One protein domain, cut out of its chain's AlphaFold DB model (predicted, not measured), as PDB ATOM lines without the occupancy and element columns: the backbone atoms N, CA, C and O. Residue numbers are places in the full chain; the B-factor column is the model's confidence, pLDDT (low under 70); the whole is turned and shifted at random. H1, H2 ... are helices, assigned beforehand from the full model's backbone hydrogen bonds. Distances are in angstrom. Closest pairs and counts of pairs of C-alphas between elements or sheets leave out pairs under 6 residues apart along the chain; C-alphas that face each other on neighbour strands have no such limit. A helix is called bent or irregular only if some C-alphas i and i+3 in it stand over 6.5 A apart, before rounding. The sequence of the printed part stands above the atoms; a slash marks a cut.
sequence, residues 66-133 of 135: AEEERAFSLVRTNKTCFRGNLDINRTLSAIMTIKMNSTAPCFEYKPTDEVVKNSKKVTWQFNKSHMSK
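What this domain is: This is residues 66 to 133 of the 135 residues of the protein "PREDICTED: uncharacterized protein LOC106702191" of Paramuricea clavata (UniProt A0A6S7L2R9). Two helices, H1 and H2, fold back on each other as a V-shaped helical hairpin, meeting near the short link that joins them, and from the far end of H2 a long link leads out to a third helix, H3, which stands free and packs on neither. The hairpin makes a small body, and H3 sticks out from it as a lone arm. The printed part has 68 residues with three named helices in the order H1, H2, H3 and no named strand; the class is all helix, with 49 residues in the named helices. The whole is loose, with a radius of gyration of the C-alphas of 15.4 A, and elongated, spanning 48 by 29 by 19 A.

How they stand to each other: H1, residues 66 to 81, touches H2, residues 88 to 101, with its residues 75 to 79 alone. Their closest C-alphas, those of Lys 79 and Ile 88, are 7.0 A apart. The two helices run opposite ways at a steep tilt of 39 degrees, their centres 11.7 A apart, and form a helical hairpin. H3, residues 113 to 131, touches no helix. It is apart from H1 and also apart from H2, which it follows in the chain. In H1 and H3 every O i to N i+4 pair is within hydrogen-bond range; in H2 8 of 10 are.

Where its parts are: H1 begins at C-alpha 66 at (40.119, 19.535, 3.918) and measures 20.5 A from first to last C-alpha. It is neither bent nor irregular, but only just: C-alphas 78 and 81 are 6.3 A apart. H2 begins at C-alpha 88 at (44.139, 31.521, 21.029) and measures 17.7 A to C-alpha 101. It is only just irregular, with C-alphas 89 and 92 6.9 A apart. H3, the longest helix with 19 residues, measures 26.9 A and ends at C-alpha 131 at (31.271, 52.064, 36.585).

The domain as a whole: The C-alphas of Ala 66 and Ser 132 are the two farthest apart, at 49.3 A. The link from H1 to H2 is short, with 6 residues, and the link from H2 to H3 is long, with 11. Residues 107 to 133, of which 113 to 131 belong to H3, stand free; the body without them has 41 residues, spans 26 by 22 by 17 A and has a radius of gyration of 10.3 A. The printed part has no cut. The mean pLDDT of the printed part is 83.7, and the model's confidence is under 70 at residues 80 to 84, of which 80 to 81 belong to H1, and at residues 132 to 133.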
ATOM      1  N   ALA A  66      41.181  18.545   4.100       82.31
ATOM      2  CA  ALA A  66      40.119  19.535   3.918       82.31
ATOM      3  C   ALA A  66      39.404  19.903   5.231       82.31
ATOM      4  O   ALA A  66      39.055  21.065   5.454       82.31
ATOM      5  N   GLU A  67      39.202  18.934   6.126       78.75
ATOM      6  CA  GLU A  67      38.588  19.187   7.435       78.75
ATOM      7  C   GLU A  67      39.511  19.988   8.361       78.75
ATOM      8  O   GLU A  67      39.062  20.913   9.043       78.75
ATOM      9  N   GLU A  68      40.811  19.695   8.337       84.50
ATOM     10  CA  GLU A  68      41.827  20.435   9.085       84.50
ATOM     11  C   GLU A  68      41.983  21.865   8.540       84.50
ATOM     12  O   GLU A  68      41.970  22.834   9.301       84.50
ATOM     13  N   GLU A  69      42.008  22.039   7.219       85.62
ATOM     14  CA  GLU A  69      42.026  23.356   6.571       85.62
ATOM     15  C   GLU A  69      40.773  24.175   6.886       85.62
ATOM     16  O   GLU A  69      40.851  25.392   7.111       85.62
ATOM     17  N   ARG A  70      39.609  23.521   6.974       86.75
ATOM     18  CA  ARG A  70      38.367  24.152   7.432       86.75
ATOM     19  C   ARG A  70      38.476  24.585   8.894       86.75
ATOM     20  O   ARG A  70      38.067  25.703   9.224       86.75
ATOM     21  N   ALA A  71      39.049  23.748   9.761       86.00
ATOM     22  CA  ALA A  71      39.307  24.093  11.157       86.00
ATOM     23  C   ALA A  71      40.251  25.300  11.269       86.00
ATOM     24  O   ALA A  71      39.931  26.268  11.965       86.00
ATOM     25  N   PHE A  72      41.360  25.304  10.531       86.81
ATOM     26  CA  PHE A  72      42.310  26.414  10.497       86.81
ATOM     27  C   PHE A  72      41.717  27.696   9.940       86.81
ATOM     28  O   PHE A  72      41.985  28.772  10.476       86.81
ATOM     29  N   SER A  73      40.882  27.606   8.909       87.25
ATOM     30  CA  SER A  73      40.160  28.762   8.378       87.25
ATOM     31  C   SER A  73      39.265  29.376   9.450       87.25
ATOM     32  O   SER A  73      39.304  30.586   9.665       87.25
ATOM     33  N   LEU A  74      38.544  28.546  10.213       86.00
ATOM     34  CA  LEU A  74      37.705  29.016  11.311       86.00
ATOM     35  C   LEU A  74      38.530  29.650  12.448       86.00
ATOM     36  O   LEU A  74      38.149  30.711  12.952       86.00
ATOM     37  N   VAL A  75      39.670  29.060  12.823       87.25
ATOM     38  CA  VAL A  75      40.610  29.669  13.786       87.25
ATOM     39  C   VAL A  75      41.100  31.019  13.268       87.25
ATOM     40  O   VAL A  75      41.039  32.009  13.996       87.25
ATOM     41  N   ARG A  76      41.552  31.087  12.010       84.75
ATOM     42  CA  ARG A  76      42.064  32.311  11.382       84.75
ATOM     43  C   ARG A  76      41.005  33.410  11.398       84.75
ATOM     44  O   ARG A  76      41.289  34.504  11.873       84.75
ATOM     45  N   THR A  77      39.772  33.120  10.988       83.69
ATOM     46  CA  THR A  77      38.685  34.110  11.003       83.69
ATOM     47  C   THR A  77      38.445  34.689  12.401       83.69
ATOM     48  O   THR A  77      38.327  35.906  12.544       83.69
ATOM     49  N   ASN A  78      38.421  33.845  13.440       79.94
ATOM     50  CA  ASN A  78      38.146  34.278  14.817       79.94
ATOM     51  C   ASN A  78      39.352  34.923  15.521       79.94
ATOM     52  O   ASN A  78      39.171  35.697  16.464       79.94
ATOM     53  N   LYS A  79      40.570  34.624  15.059       78.44
ATOM     54  CA  LYS A  79      41.806  35.235  15.548       78.44
ATOM     55  C   LYS A  79      42.072  36.592  14.896       78.44
ATOM     56  O   LYS A  79      42.324  37.562  15.593       78.44
ATOM     57  N   THR A  80      42.052  36.673  13.566       65.00
ATOM     58  CA  THR A  80      42.637  37.815  12.841       65.00
ATOM     59  C   THR A  80      41.632  38.703  12.114       65.00
ATOM     60  O   THR A  80      41.964  39.845  11.822       65.00
ATOM     61  N   CYS A  81      40.430  38.214  11.788       59.28
ATOM     62  CA  CYS A  81      39.581  38.874  10.785       59.28
ATOM     63  C   CYS A  81      38.327  39.560  11.348       59.28
ATOM     64  O   CYS A  81      37.758  40.412  10.672       59.28
ATOM     65  N   PHE A  82      37.886  39.225  12.565       56.38
ATOM     66  CA  PHE A  82      36.685  39.813  13.173       56.38
ATOM     67  C   PHE A  82      36.985  40.442  14.538       56.38
ATOM     68  O   PHE A  82      37.895  40.006  15.242       56.38
ATOM     69  N   ARG A  83      36.181  41.447  14.931       56.00
ATOM     70  CA  ARG A  83      36.336  42.324  16.120       56.00
ATOM     71  C   ARG A  83      36.539  41.621  17.481       56.00
ATOM     72  O   ARG A  83      36.769  42.308  18.468       56.00
ATOM     73  N   GLY A  84      36.448  40.294  17.548       63.56
ATOM     74  CA  GLY A  84      36.626  39.509  18.767       63.56
ATOM     75  C   GLY A  84      38.077  39.209  19.153       63.56
ATOM     76  O   GLY A  84      38.288  39.019  20.345       63.56
ATOM     77  N   ASN A  85      39.025  39.152  18.192       70.75
ATOM     78  CA  ASN A  85      40.432  38.708  18.363       70.75
ATOM     79  C   ASN A  85      40.617  37.818  19.602       70.75
ATOM     80  O   ASN A  85      41.201  38.218  20.613       70.75
ATOM     81  N   LEU A  86      39.972  36.652  19.559       81.19
ATOM     82  CA  LEU A  86      39.866  35.799  20.731       81.19
ATOM     83  C   LEU A  86      41.242  35.226  21.066       81.19
ATOM     84  O   LEU A  86      41.956  34.753  20.179       81.19
ATOM     85  N   ASP A  87      41.588  35.227  22.355       83.00
ATOM     86  CA  ASP A  87      42.842  34.639  22.820       83.00
ATOM     87  C   ASP A  87      42.919  33.164  22.407       83.00
ATOM     88  O   ASP A  87      42.069  32.345  22.784       83.00
ATOM     89  N   ILE A  88      43.953  32.841  21.626       81.94
ATOM     90  CA  ILE A  88      44.139  31.521  21.029       81.94
ATOM     91  C   ILE A  88      44.328  30.439  22.091       81.94
ATOM     92  O   ILE A  88      43.817  29.335  21.929       81.94
ATOM     93  N   ASN A  89      44.995  30.772  23.199       84.31
ATOM     94  CA  ASN A  89      45.369  29.807  24.235       84.31
ATOM     95  C   ASN A  89      44.274  29.583  25.284       84.31
ATOM     96  O   ASN A  89      44.429  28.738  26.163       84.31
ATOM     97  N   ARG A  90      43.185  30.357  25.234       84.81
ATOM     98  CA  ARG A  90      42.085  30.271  26.197       84.81
ATOM     99  C   ARG A  90      40.761  30.166  25.460       84.81
ATOM    100  O   ARG A  90      40.311  29.074  25.124       84.81
ATOM    101  N   THR A  91      40.145  31.310  25.190       85.06
ATOM    102  CA  THR A  91      38.755  31.400  24.746       85.06
ATOM    103  C   THR A  91      38.539  30.743  23.389       85.06
ATOM    104  O   THR A  91      37.581  29.994  23.223       85.06
ATOM    105  N   LEU A  92      39.430  30.983  22.422       86.62
ATOM    106  CA  LEU A  92      39.268  30.430  21.079       86.62
ATOM    107  C   LEU A  92      39.455  28.911  21.065       86.62
ATOM    108  O   LEU A  92      38.637  28.216  20.469       86.62
ATOM    109  N   SER A  93      40.488  28.400  21.743       87.19
ATOM    110  CA  SER A  93      40.722  26.958  21.860       87.19
ATOM    111  C   SER A  93      39.531  26.258  22.519       87.19
ATOM    112  O   SER A  93      38.986  25.330  21.929       87.19
ATOM    113  N   ALA A  94      39.039  26.766  23.654       86.69
ATOM    114  CA  ALA A  94      37.895  26.178  24.351       86.69
ATOM    115  C   ALA A  94      36.620  26.143  23.486       86.69
ATOM    116  O   ALA A  94      35.948  25.114  23.408       86.69
ATOM    117  N   ILE A  95      36.299  27.243  22.794       87.06
ATOM    118  CA  ILE A  95      35.124  27.311  21.910       87.06
ATOM    119  C   ILE A  95      35.276  26.355  20.724       87.06
ATOM    120  O   ILE A  95      34.320  25.664  20.374       87.06
ATOM    121  N   MET A  96      36.459  26.296  20.109       88.62
ATOM    122  CA  MET A  96      36.720  25.398  18.984       88.62
ATOM    123  C   MET A  96      36.615  23.931  19.400       88.62
ATOM    124  O   MET A  96      35.986  23.160  18.685       88.62
ATOM    125  N   THR A  97      37.136  23.552  20.569       87.94
ATOM    126  CA  THR A  97      36.995  22.188  21.102       87.94
ATOM    127  C   THR A  97      35.531  21.800  21.280       87.94
ATOM    128  O   THR A  97      35.131  20.721  20.855       87.94
ATOM    129  N   ILE A  98      34.708  22.679  21.860       86.44
ATOM    130  CA  ILE A  98      33.272  22.409  22.029       86.44
ATOM    131  C   ILE A  98      32.584  22.310  20.665       86.44
ATOM    132  O   ILE A  98      31.811  21.388  20.427       86.44
ATOM    133  N   LYS A  99      32.886  23.235  19.748       86.38
ATOM    134  CA  LYS A  99      32.261  23.287  18.423       86.38
ATOM    135  C   LYS A  99      32.611  22.082  17.550       86.38
ATOM    136  O   LYS A  99      31.750  21.634  16.806       86.38
ATOM    137  N   MET A 100      33.842  21.581  17.631       86.50
ATOM    138  CA  MET A 100      34.283  20.418  16.856       86.50
ATOM    139  C   MET A 100      33.793  19.094  17.451       86.50
ATOM    140  O   MET A 100      33.531  18.161  16.704       86.50
ATOM    141  N   ASN A 101      33.632  19.014  18.777       85.31
ATOM    142  CA  ASN A 101      33.135  17.805  19.442       85.31
ATOM    143  C   ASN A 101      31.601  17.725  19.514       85.31
ATOM    144  O   ASN A 101      31.057  16.660  19.796       85.31
ATOM    145  N   SER A 102      30.889  18.836  19.305       82.19
ATOM    146  CA  SER A 102      29.427  18.860  19.334       82.19
ATOM    147  C   SER A 102      28.848  18.495  17.972       82.19
ATOM    148  O   SER A 102      29.036  19.219  16.998       82.19
ATOM    149  N   THR A 103      28.067  17.417  17.920       77.81
ATOM    150  CA  THR A 103      27.232  17.086  16.753       77.81
ATOM    151  C   THR A 103      25.902  17.843  16.755       77.81
ATOM    152  O   THR A 103      25.251  17.947  15.716       77.81
ATOM    153  N   ALA A 104      25.501  18.392  17.907       83.75
ATOM    154  CA  ALA A 104      24.250  19.119  18.071       83.75
ATOM    155  C   ALA A 104      24.375  20.597  17.647       83.75
ATOM    156  O   ALA A 104      25.426  21.220  17.874       83.75
ATOM    157  N   PRO A 105      23.308  21.194  17.081       82.06
ATOM    158  CA  PRO A 105      23.252  22.621  16.790       82.06
ATOM    159  C   PRO A 105      23.423  23.488  18.043       82.06
ATOM    160  O   PRO A 105      22.960  23.153  19.133       82.06
ATOM    161  N   CYS A 106      24.019  24.672  17.888       78.50
ATOM    162  CA  CYS A 106      24.317  25.549  19.025       78.50
ATOM    163  C   CYS A 106      23.077  26.048  19.785       78.50
ATOM    164  O   CYS A 106      23.193  26.384  20.958       78.50
ATOM    165  N   PHE A 107      21.903  26.099  19.149       83.31
ATOM    166  CA  PHE A 107      20.667  26.546  19.798       83.31
ATOM    167  C   PHE A 107      20.073  25.497  20.747       83.31
ATOM    168  O   PHE A 107      19.248  25.837  21.592       83.31
ATOM    169  N   GLU A 108      20.487  24.233  20.630       88.38
ATOM    170  CA  GLU A 108      20.072  23.168  21.548       88.38
ATOM    171  C   GLU A 108      20.909  23.155  22.827       88.38
ATOM    172  O   GLU A 108      20.501  22.573  23.836       88.38
ATOM    173  N   TYR A 109      22.067  23.820  22.810       85.31
ATOM    174  CA  TYR A 109      22.926  23.917  23.975       85.31
ATOM    175  C   TYR A 109      22.223  24.691  25.095       85.31
ATOM    176  O   TYR A 109      22.027  25.907  25.027       85.31
ATOM    177  N   LYS A 110      21.881  23.970  26.162       89.12
ATOM    178  CA  LYS A 110      21.355  24.543  27.399       89.12
ATOM    179  C   LYS A 110      22.481  24.613  28.431       89.12
ATOM    180  O   LYS A 110      22.939  23.562  28.883       89.12
ATOM    181  N   PRO A 111      22.948  25.816  28.806       86.31
ATOM    182  CA  PRO A 111      23.968  25.946  29.836       86.31
ATOM    183  C   PRO A 111      23.422  25.466  31.183       86.31
ATOM    184  O   PRO A 111      22.242  25.639  31.482       86.31
ATOM    185  N   THR A 112      24.294  24.892  32.012       92.81
ATOM    186  CA  THR A 112      23.922  24.486  33.372       92.81
ATOM    187  C   THR A 112      23.670  25.708  34.257       92.81
ATOM    188  O   THR A 112      24.241  26.784  34.039       92.81
ATOM    189  N   ASP A 113      22.859  25.540  35.303       94.25
ATOM    190  CA  ASP A 113      22.566  26.616  36.262       94.25
ATOM    191  C   ASP A 113      23.836  27.185  36.907       94.25
ATOM    192  O   ASP A 113      23.930  28.387  37.175       94.25
ATOM    193  N   GLU A 114      24.844  26.339  37.113       94.62
ATOM    194  CA  GLU A 114      26.147  26.747  37.624       94.62
ATOM    195  C   GLU A 114      26.871  27.696  36.661       94.62
ATOM    196  O   GLU A 114      27.341  28.758  37.082       94.62
ATOM    197  N   VAL A 115      26.910  27.362  35.365       90.50
ATOM    198  CA  VAL A 115      27.501  28.226  34.332       90.50
ATOM    199  C   VAL A 115      26.775  29.566  34.307       90.50
ATOM    200  O   VAL A 115      27.419  30.611  34.382       90.50
ATOM    201  N   VAL A 116      25.439  29.559  34.309       93.38
ATOM    202  CA  VAL A 116      24.632  30.789  34.312       93.38
ATOM    203  C   VAL A 116      24.913  31.643  35.553       93.38
ATOM    204  O   VAL A 116      25.093  32.861  35.444       93.38
ATOM    205  N   LYS A 117      24.977  31.031  36.740       95.31
ATOM    206  CA  LYS A 117      25.268  31.725  38.002       95.31
ATOM    207  C   LYS A 117      26.660  32.358  37.986       95.31
ATOM    208  O   LYS A 117      26.804  33.530  38.347       95.31
ATOM    209  N   ASN A 118      27.667  31.612  37.543       92.81
ATOM    210  CA  ASN A 118      29.046  32.087  37.470       92.81
ATOM    211  C   ASN A 118      29.195  33.213  36.441       92.81
ATOM    212  O   ASN A 118      29.783  34.248  36.760       92.81
ATOM    213  N   SER A 119      28.589  33.080  35.258       90.00
ATOM    214  CA  SER A 119      28.578  34.135  34.239       90.00
ATOM    215  C   SER A 119      27.956  35.427  34.770       90.00
ATOM    216  O   SER A 119      28.585  36.479  34.680       90.00
ATOM    217  N   LYS A 120      26.784  35.356  35.420       93.12
ATOM    218  CA  LYS A 120      26.137  36.531  36.035       93.12
ATOM    219  C   LYS A 120      27.040  37.219  37.061       93.12
ATOM    220  O   LYS A 120      27.144  38.447  37.060       93.12
ATOM    221  N   LYS A 121      27.714  36.443  37.918       93.94
ATOM    222  CA  LYS A 121      28.647  36.968  38.928       93.94
ATOM    223  C   LYS A 121      29.807  37.727  38.281       93.94
ATOM    224  O   LYS A 121      30.099  38.847  38.700       93.94
ATOM    225  N   VAL A 122      30.438  37.145  37.262       90.94
ATOM    226  CA  VAL A 122      31.566  37.767  36.548       90.94
ATOM    227  C   VAL A 122      31.121  39.037  35.820       90.94
ATOM    228  O   VAL A 122      31.769  40.074  35.961       90.94
ATOM    229  N   THR A 123      29.988  39.007  35.111       91.12
ATOM    230  CA  THR A 123      29.438  40.193  34.432       91.12
ATOM    231  C   THR A 123      29.146  41.323  35.418       91.12
ATOM    232  O   THR A 123      29.490  42.475  35.159       91.12
ATOM    233  N   TRP A 124      28.566  41.012  36.581       93.50
ATOM    234  CA  TRP A 124      28.313  42.012  37.616       93.50
ATOM    235  C   TRP A 124      29.608  42.637  38.156       93.50
ATOM    236  O   TRP A 124      29.691  43.859  38.282       93.50
ATOM    237  N   GLN A 125      30.633  41.822  38.430       92.69
ATOM    238  CA  GLN A 125      31.943  42.306  38.881       92.69
ATOM    239  C   GLN A 125      32.596  43.228  37.845       92.69
ATOM    240  O   GLN A 125      33.073  44.305  38.206       92.69
ATOM    241  N   PHE A 126      32.561  42.838  36.569       89.44
ATOM    242  CA  PHE A 126      33.073  43.645  35.463       89.44
ATOM    243  C   PHE A 126      32.348  44.991  35.353       89.44
ATOM    244  O   PHE A 126      32.992  46.037  35.273       89.44
ATOM    245  N   ASN A 127      31.013  44.990  35.401       91.56
ATOM    246  CA  ASN A 127      30.231  46.223  35.338       91.56
ATOM    247  C   ASN A 127      30.562  47.139  36.520       91.56
ATOM    248  O   ASN A 127      30.808  48.329  36.335       91.56
ATOM    249  N   LYS A 128      30.660  46.582  37.733       91.25
ATOM    250  CA  LYS A 128      31.030  47.339  38.936       91.25
ATOM    251  C   LYS A 128      32.412  47.993  38.813       91.25
ATOM    252  O   LYS A 128      32.553  49.153  39.191       91.25
ATOM    253  N   SER A 129      33.412  47.291  38.274       89.19
ATOM    254  CA  SER A 129      34.774  47.829  38.129       89.19
ATOM    255  C   SER A 129      34.912  48.897  37.038       89.19
ATOM    256  O   SER A 129      35.857  49.682  37.072       89.19
ATOM    257  N   HIS A 130      34.006  48.920  36.059       81.00
ATOM    258  CA  HIS A 130      34.017  49.896  34.961       81.00
ATOM    259  C   HIS A 130      33.063  51.075  35.193       81.00
ATOM    260  O   HIS A 130      33.242  52.128  34.591       81.00
ATOM    261  N   MET A 131      32.115  50.954  36.126       77.19
ATOM    262  CA  MET A 131      31.271  52.064  36.585       77.19
ATOM    263  C   MET A 131      32.040  53.104  37.417       77.19
ATOM    264  O   MET A 131      31.646  54.265  37.455       77.19
ATOM    265  N   SER A 132      33.140  52.724  38.081       61.38
ATOM    266  CA  SER A 132      33.886  53.622  38.978       61.38
ATOM    267  C   SER A 132      34.963  54.475  38.293       61.38
ATOM    268  O   SER A 132      35.623  55.246  38.978       61.38
ATOM    269  N   LYS A 133      35.181  54.327  36.978       58.69
ATOM    270  CA  LYS A 133      36.246  55.028  36.228       58.69
ATOM    271  C   LYS A 133      35.773  56.270  35.448       58.69
ATOM    272  O   LYS A 133      36.583  56.880  34.768       58.69
TER     273      LYS A 133